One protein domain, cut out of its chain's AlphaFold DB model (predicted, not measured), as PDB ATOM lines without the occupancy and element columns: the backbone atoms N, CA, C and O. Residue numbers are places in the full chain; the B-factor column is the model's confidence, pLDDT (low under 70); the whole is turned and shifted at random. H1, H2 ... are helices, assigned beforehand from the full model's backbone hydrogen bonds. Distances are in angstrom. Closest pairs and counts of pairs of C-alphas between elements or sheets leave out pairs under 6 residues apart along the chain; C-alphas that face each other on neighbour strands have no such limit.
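AT A GLANCE: This is residues 116 to 166 of the 274 residues of an uncharacterized protein of Yoonia vestfoldensis (UniProt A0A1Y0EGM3). A long loop, residues 116 to 141, first makes a wide turn and then folds back beside two helices, H1 and H2, which meet end to end at a corner. The printed part has 51 residues, with two named helices in the order H1, H2 and no named strand. The class is all helix, though only 23 residues are in named elements. The whole is loose, with a radius of gyration of the C-alphas of 12.5 A, and flat, spanning 36 by 25 by 13 A.

HOW THE PARTS SIT: Residues 116 to 141 hold no named element, and their C-alphas lie 4 to 19 A from the mean of all C-alphas. Residues 138 to 144 stand free, of which 142 to 144 belong to H1, residues 142 to 155. A tight link of one residue, Tyr 156, joins H1 to H2, residues 157 to 165. H1 and H2 meet only through their link. In both helices every O i to N i+4 pair is within hydrogen-bond range.

IN THESE COORDINATES: C-alpha 116 is at (53.578, -25.608, 245.484). H1 begins at C-alpha 142 (58.432, -18.818, 230.601) and is 20.1 A long from first to last C-alpha. H2, 12.5 A long, ends at C-alpha 165 (47.029, -5.543, 256.043).

THE WHOLE: The two C-alphas farthest apart, of Glu 139 and Ile 166, are 36.9 A apart. The printed part has no cut. Residues 116 to 128 have pLDDT under 70.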
ATOM      1  N   VAL A 116      53.503 -26.477 244.310       66.69
ATOM      2  CA  VAL A 116      53.578 -25.608 245.484       66.69
ATOM      3  C   VAL A 116      54.198 -26.445 246.594       66.69
ATOM      4  O   VAL A 116      53.720 -27.551 246.847       66.69
ATOM      5  N   LEU A 117      55.281 -25.951 247.189       68.31
ATOM      6  CA  LEU A 117      55.915 -26.604 248.332       68.31
ATOM      7  C   LEU A 117      55.218 -26.136 249.611       68.31
ATOM      8  O   LEU A 117      54.960 -24.942 249.775       68.31
ATOM      9  N   ASP A 118      54.916 -27.077 250.494       65.31
ATOM     10  CA  ASP A 118      54.286 -26.862 251.796       65.31
ATOM     11  C   ASP A 118      55.195 -27.333 252.946       65.31
ATOM     12  O   ASP A 118      56.331 -27.759 252.729       65.31
ATOM     13  N   GLU A 119      54.684 -27.260 254.176       57.75
ATOM     14  CA  GLU A 119      55.367 -27.692 255.406       57.75
ATOM     15  C   GLU A 119      55.810 -29.169 255.410       57.75
ATOM     16  O   GLU A 119      56.665 -29.547 256.207       57.75
ATOM     17  N   ASN A 120      55.287 -29.995 254.496       61.09
ATOM     18  CA  ASN A 120      55.620 -31.416 254.366       61.09
ATOM     19  C   ASN A 120      56.662 -31.694 253.266       61.09
ATOM     20  O   ASN A 120      57.045 -32.845 253.030       61.09
ATOM     21  N   SER A 121      57.118 -30.663 252.558       59.97
ATOM     22  CA  SER A 121      58.098 -30.782 251.479       59.97
ATOM     23  C   SER A 121      59.532 -30.808 252.034       59.97
ATOM     24  O   SER A 121      59.842 -30.082 252.969       59.97
ATOM     25  N   ARG A 122      60.431 -31.637 251.466       53.97
ATOM     26  CA  ARG A 122      61.844 -31.813 251.900       53.97
ATOM     27  C   ARG A 122      62.742 -30.605 251.580       53.97
ATOM     28  O   ARG A 122      63.710 -30.704 250.829       53.97
ATOM     29  N   PHE A 123      62.398 -29.463 252.137       54.31
ATOM     30  CA  PHE A 123      63.120 -28.203 252.092       54.31
ATOM     31  C   PHE A 123      62.893 -27.545 253.459       54.31
ATOM     32  O   PHE A 123      61.892 -27.846 254.100       54.31
ATOM     33  N   GLU A 124      63.777 -26.674 253.936       57.94
ATOM     34  CA  GLU A 124      63.451 -25.800 255.071       57.94
ATOM     35  C   GLU A 124      62.882 -24.496 254.494       57.94
ATOM     36  O   GLU A 124      63.644 -23.560 254.236       57.94
ATOM     37  N   PRO A 125      61.575 -24.408 254.164       56.19
ATOM     38  CA  PRO A 125      61.014 -23.148 253.718       56.19
ATOM     39  C   PRO A 125      61.110 -22.139 254.859       56.19
ATOM     40  O   PRO A 125      60.953 -22.475 256.032       56.19
ATOM     41  N   THR A 126      61.290 -20.867 254.522       56.72
ATOM     42  CA  THR A 126      60.974 -19.787 255.452       56.72
ATOM     43  C   THR A 126      59.470 -19.887 255.742       56.72
ATOM     44  O   THR A 126      58.656 -19.464 254.924       56.72
ATOM     45  N   LEU A 127      59.095 -20.516 256.864       58.62
ATOM     46  CA  LEU A 127      57.719 -20.874 257.268       58.62
ATOM     47  C   LEU A 127      56.842 -19.656 257.629       58.62
ATOM     48  O   LEU A 127      55.988 -19.714 258.511       58.62
ATOM     49  N   SER A 128      57.064 -18.506 256.998       68.81
ATOM     50  CA  SER A 128      56.263 -17.323 257.267       68.81
ATOM     51  C   SER A 128      54.917 -17.419 256.553       68.81
ATOM     52  O   SER A 128      54.854 -17.628 255.342       68.81
ATOM     53  N   ASN A 129      53.831 -17.165 257.288       71.25
ATOM     54  CA  ASN A 129      52.455 -17.140 256.774       71.25
ATOM     55  C   ASN A 129      52.201 -16.068 255.692       71.25
ATOM     56  O   ASN A 129      51.097 -15.979 255.156       71.25
ATOM     57  N   ASP A 130      53.183 -15.227 255.376       77.94
ATOM     58  CA  ASP A 130      53.136 -14.221 254.310       77.94
ATOM     59  C   ASP A 130      53.980 -14.582 253.073       77.94
ATOM     60  O   ASP A 130      54.059 -13.781 252.139       77.94
ATOM     61  N   THR A 131      54.591 -15.771 253.051       79.38
ATOM     62  CA  THR A 131      55.522 -16.214 252.010       79.38
ATOM     63  C   THR A 131      54.965 -17.427 251.264       79.38
ATOM     64  O   THR A 131      54.420 -18.349 251.864       79.38
ATOM     65  N   LEU A 132      55.098 -17.427 249.935       82.44
ATOM     66  CA  LEU A 132      54.731 -18.546 249.065       82.44
ATOM     67  C   LEU A 132      55.972 -19.018 248.299       82.44
ATOM     68  O   LEU A 132      56.585 -18.223 247.584       82.44
ATOM     69  N   THR A 133      56.300 -20.306 248.403       82.38
ATOM     70  CA  THR A 133      57.441 -20.925 247.711       82.38
ATOM     71  C   THR A 133      56.945 -21.799 246.560       82.38
ATOM     72  O   THR A 133      56.041 -22.617 246.732       82.38
ATOM     73  N   LEU A 134      57.524 -21.623 245.370       81.88
ATOM     74  CA  LEU A 134      57.124 -22.336 244.153       81.88
ATOM     75  C   LEU A 134      58.302 -23.119 243.572       81.88
ATOM     76  O   LEU A 134      59.378 -22.556 243.379       81.88
ATOM     77  N   GLU A 135      58.072 -24.382 243.210       81.25
ATOM     78  CA  GLU A 135      59.005 -25.187 242.419       81.25
ATOM     79  C   GLU A 135      58.622 -25.093 240.933       81.25
ATOM     80  O   GLU A 135      57.500 -25.430 240.534       81.25
ATOM     81  N   LEU A 136      59.544 -24.598 240.100       79.56
ATOM     82  CA  LEU A 136      59.289 -24.311 238.688       79.56
ATOM     83  C   LEU A 136      60.085 -25.259 237.771       79.56
ATOM     84  O   LEU A 136      61.316 -25.230 237.797       79.56
ATOM     85  N   PRO A 137      59.420 -26.045 236.903       78.31
ATOM     86  CA  PRO A 137      60.109 -26.856 235.902       78.31
ATOM     87  C   PRO A 137      60.689 -25.974 234.784       78.31
ATOM     88  O   PRO A 137      59.953 -25.265 234.090       78.31
ATOM     89  N   LEU A 138      62.012 -26.019 234.598       76.31
ATOM     90  CA  LEU A 138      62.738 -25.168 233.642       76.31
ATOM     91  C   LEU A 138      62.499 -25.552 232.176       76.31
ATOM     92  O   LEU A 138      62.684 -24.725 231.285       76.31
ATOM     93  N   GLU A 139      62.038 -26.774 231.910       70.75
ATOM     94  CA  GLU A 139      61.664 -27.227 230.568       70.75
ATOM     95  C   GLU A 139      60.419 -26.506 230.006       70.75
ATOM     96  O   GLU A 139      60.109 -26.592 228.816       70.75
ATOM     97  N   VAL A 140      59.685 -25.773 230.849       75.69
ATOM     98  CA  VAL A 140      58.428 -25.119 230.485       75.69
ATOM     99  C   VAL A 140      58.671 -23.693 230.016       75.69
ATOM    100  O   VAL A 140      59.353 -22.897 230.658       75.69
ATOM    101  N   ARG A 141      58.038 -23.313 228.900       76.81
ATOM    102  CA  ARG A 141      58.150 -21.952 228.361       76.81
ATOM    103  C   ARG A 141      57.758 -20.912 229.418       76.81
ATOM    104  O   ARG A 141      56.643 -20.948 229.934       76.81
ATOM    105  N   THR A 142      58.608 -19.904 229.616       80.44
ATOM    106  CA  THR A 142      58.432 -18.818 230.601       80.44
ATOM    107  C   THR A 142      57.041 -18.184 230.572       80.44
ATOM    108  O   THR A 142      56.435 -17.963 231.612       80.44
ATOM    109  N   ALA A 143      56.483 -17.941 229.382       79.12
ATOM    110  CA  ALA A 143      55.142 -17.372 229.242       79.12
ATOM    111  C   ALA A 143      54.044 -18.248 229.882       79.12
ATOM    112  O   ALA A 143      53.100 -17.724 230.468       79.12
ATOM    113  N   TYR A 144      54.170 -19.574 229.789       80.00
ATOM    114  CA  TYR A 144      53.240 -20.503 230.427       80.00
ATOM    115  C   TYR A 144      53.458 -20.552 231.942       80.00
ATOM    116  O   TYR A 144      52.480 -20.501 232.686       80.00
ATOM    117  N   LEU A 145      54.721 -20.562 232.396       84.56
ATOM    118  CA  LEU A 145      55.057 -20.465 233.821       84.56
ATOM    119  C   LEU A 145      54.434 -19.215 234.452       84.56
ATOM    120  O   LEU A 145      53.736 -19.329 235.450       84.56
ATOM    121  N   ILE A 146      54.575 -18.041 233.827       87.94
ATOM    122  CA  ILE A 146      53.982 -16.786 234.317       87.94
ATOM    123  C   ILE A 146      52.456 -16.890 234.419       87.94
ATOM    124  O   ILE A 146      51.876 -16.492 235.430       87.94
ATOM    125  N   THR A 147      51.786 -17.423 233.393       84.06
ATOM    126  CA  THR A 147      50.326 -17.608 233.420       84.06
ATOM    127  C   THR A 147      49.905 -18.513 234.573       84.06
ATOM    128  O   THR A 147      48.964 -18.185 235.292       84.06
ATOM    129  N   ARG A 148      50.625 -19.616 234.798       82.75
ATOM    130  CA  ARG A 148      50.347 -20.534 235.904       82.75
ATOM    131  C   ARG A 148      50.640 -19.915 237.268       82.75
ATOM    132  O   ARG A 148      49.801 -20.040 238.151       82.75
ATOM    133  N   ILE A 149      51.743 -19.182 237.423       89.38
ATOM    134  CA  ILE A 149      52.062 -18.436 238.651       89.38
ATOM    135  C   ILE A 149      50.925 -17.465 238.985       89.38
ATOM    136  O   ILE A 149      50.468 -17.430 240.122       89.38
ATOM    137  N   ARG A 150      50.395 -16.725 238.001       91.12
ATOM    138  CA  ARG A 150      49.233 -15.842 238.217       91.12
ATOM    139  C   ARG A 150      48.000 -16.611 238.693       91.12
ATOM    140  O   ARG A 150      47.293 -16.124 239.570       91.12
ATOM    141  N   SER A 151      47.739 -17.794 238.135       88.56
ATOM    142  CA  SER A 151      46.644 -18.656 238.594       88.56
ATOM    143  C   SER A 151      46.838 -19.112 240.040       88.56
ATOM    144  O   SER A 151      45.885 -19.046 240.809       88.56
ATOM    145  N   VAL A 152      48.056 -19.509 240.422       89.00
ATOM    146  CA  VAL A 152      48.383 -19.878 241.808       89.00
ATOM    147  C   VAL A 152      48.194 -18.675 242.732       89.00
ATOM    148  O   VAL A 152      47.452 -18.764 243.701       89.00
ATOM    149  N   LEU A 153      48.743 -17.503 242.397       89.94
ATOM    150  CA  LEU A 153      48.570 -16.283 243.198       89.94
ATOM    151  C   LEU A 153      47.095 -15.911 243.419       89.94
ATOM    152  O   LEU A 153      46.749 -15.397 244.480       89.94
ATOM    153  N   LYS A 154      46.218 -16.191 242.446       91.19
ATOM    154  CA  LYS A 154      44.769 -15.983 242.583       91.19
ATOM    155  C   LYS A 154      44.140 -16.907 243.633       91.19
ATOM    156  O   LYS A 154      43.232 -16.482 244.337       91.19
ATOM    157  N   GLN A 155      44.618 -18.143 243.767       89.69
ATOM    158  CA  GLN A 155      44.124 -19.083 244.784       89.69
ATOM    159  C   GLN A 155      44.474 -18.617 246.205       89.69
ATOM    160  O   GLN A 155      43.673 -18.781 247.120       89.69
ATOM    161  N   TYR A 156      45.619 -17.951 246.372       89.81
ATOM    162  CA  TYR A 156      46.098 -17.428 247.657       89.81
ATOM    163  C   TYR A 156      45.744 -15.947 247.894       89.81
ATOM    164  O   TYR A 156      46.341 -15.280 248.743       89.81
ATOM    165  N   GLU A 157      44.757 -15.395 247.175       90.31
ATOM    166  CA  GLU A 157      44.417 -13.965 247.247       90.31
ATOM    167  C   GLU A 157      44.015 -13.522 248.667       90.31
ATOM    168  O   GLU A 157      44.361 -12.418 249.094       90.31
ATOM    169  N   ALA A 158      43.319 -14.378 249.421       88.50
ATOM    170  CA  ALA A 158      42.919 -14.089 250.799       88.50
ATOM    171  C   ALA A 158      44.131 -13.955 251.738       88.50
ATOM    172  O   ALA A 158      44.227 -12.974 252.479       88.50
ATOM    173  N   GLN A 159      45.086 -14.885 251.651       87.62
ATOM    174  CA  GLN A 159      46.333 -14.846 252.418       87.62
ATOM    175  C   GLN A 159      47.180 -13.630 252.021       87.62
ATOM    176  O   GLN A 159      47.646 -12.890 252.885       87.62
ATOM    177  N   ALA A 160      47.276 -13.332 250.721       87.56
ATOM    178  CA  ALA A 160      47.957 -12.135 250.231       87.56
ATOM    179  C   ALA A 160      47.306 -10.839 250.750       87.56
ATOM    180  O   ALA A 160      48.002  -9.894 251.124       87.56
ATOM    181  N   LYS A 161      45.969 -10.772 250.807       89.25
ATOM    182  CA  LYS A 161      45.239  -9.640 251.403       89.25
ATOM    183  C   LYS A 161      45.510  -9.518 252.901       89.25
ATOM    184  O   LYS A 161      45.689  -8.398 253.375       89.25
ATOM    185  N   ALA A 162      45.556 -10.628 253.635       87.50
ATOM    186  CA  ALA A 162      45.889 -10.629 255.057       87.50
ATOM    187  C   ALA A 162      47.322 -10.123 255.298       87.50
ATOM    188  O   ALA A 162      47.514  -9.184 256.069       87.50
ATOM    189  N   ALA A 163      48.301 -10.638 254.552       87.25
ATOM    190  CA  ALA A 163      49.697 -10.211 254.633       87.25
ATOM    191  C   ALA A 163      49.897  -8.716 254.312       87.25
ATOM    192  O   ALA A 163      50.732  -8.054 254.930       87.25
ATOM    193  N   LYS A 164      49.114  -8.158 253.375       85.69
ATOM    194  CA  LYS A 164      49.132  -6.724 253.019       85.69
ATOM    195  C   LYS A 164      48.504  -5.809 254.074       85.69
ATOM    196  O   LYS A 164      48.776  -4.613 254.063       85.69
ATOM    197  N   ARG A 165      47.649  -6.331 254.960       85.62
ATOM    198  CA  ARG A 165      47.029  -5.543 256.043       85.62
ATOM    199  C   ARG A 165      47.979  -5.293 257.213       85.62
ATOM    200  O   ARG A 165      47.736  -4.380 257.994       85.62
ATOM    201  N   ILE A 166      49.041  -6.086 257.333       85.50
ATOM    202  CA  ILE A 166      50.035  -5.948 258.394       85.50
ATOM    203  C   ILE A 166      50.998  -4.824 258.005       85.50
ATOM    204  O   ILE A 166      51.797  -4.961 257.076       85.50
TER     205      ILE A 166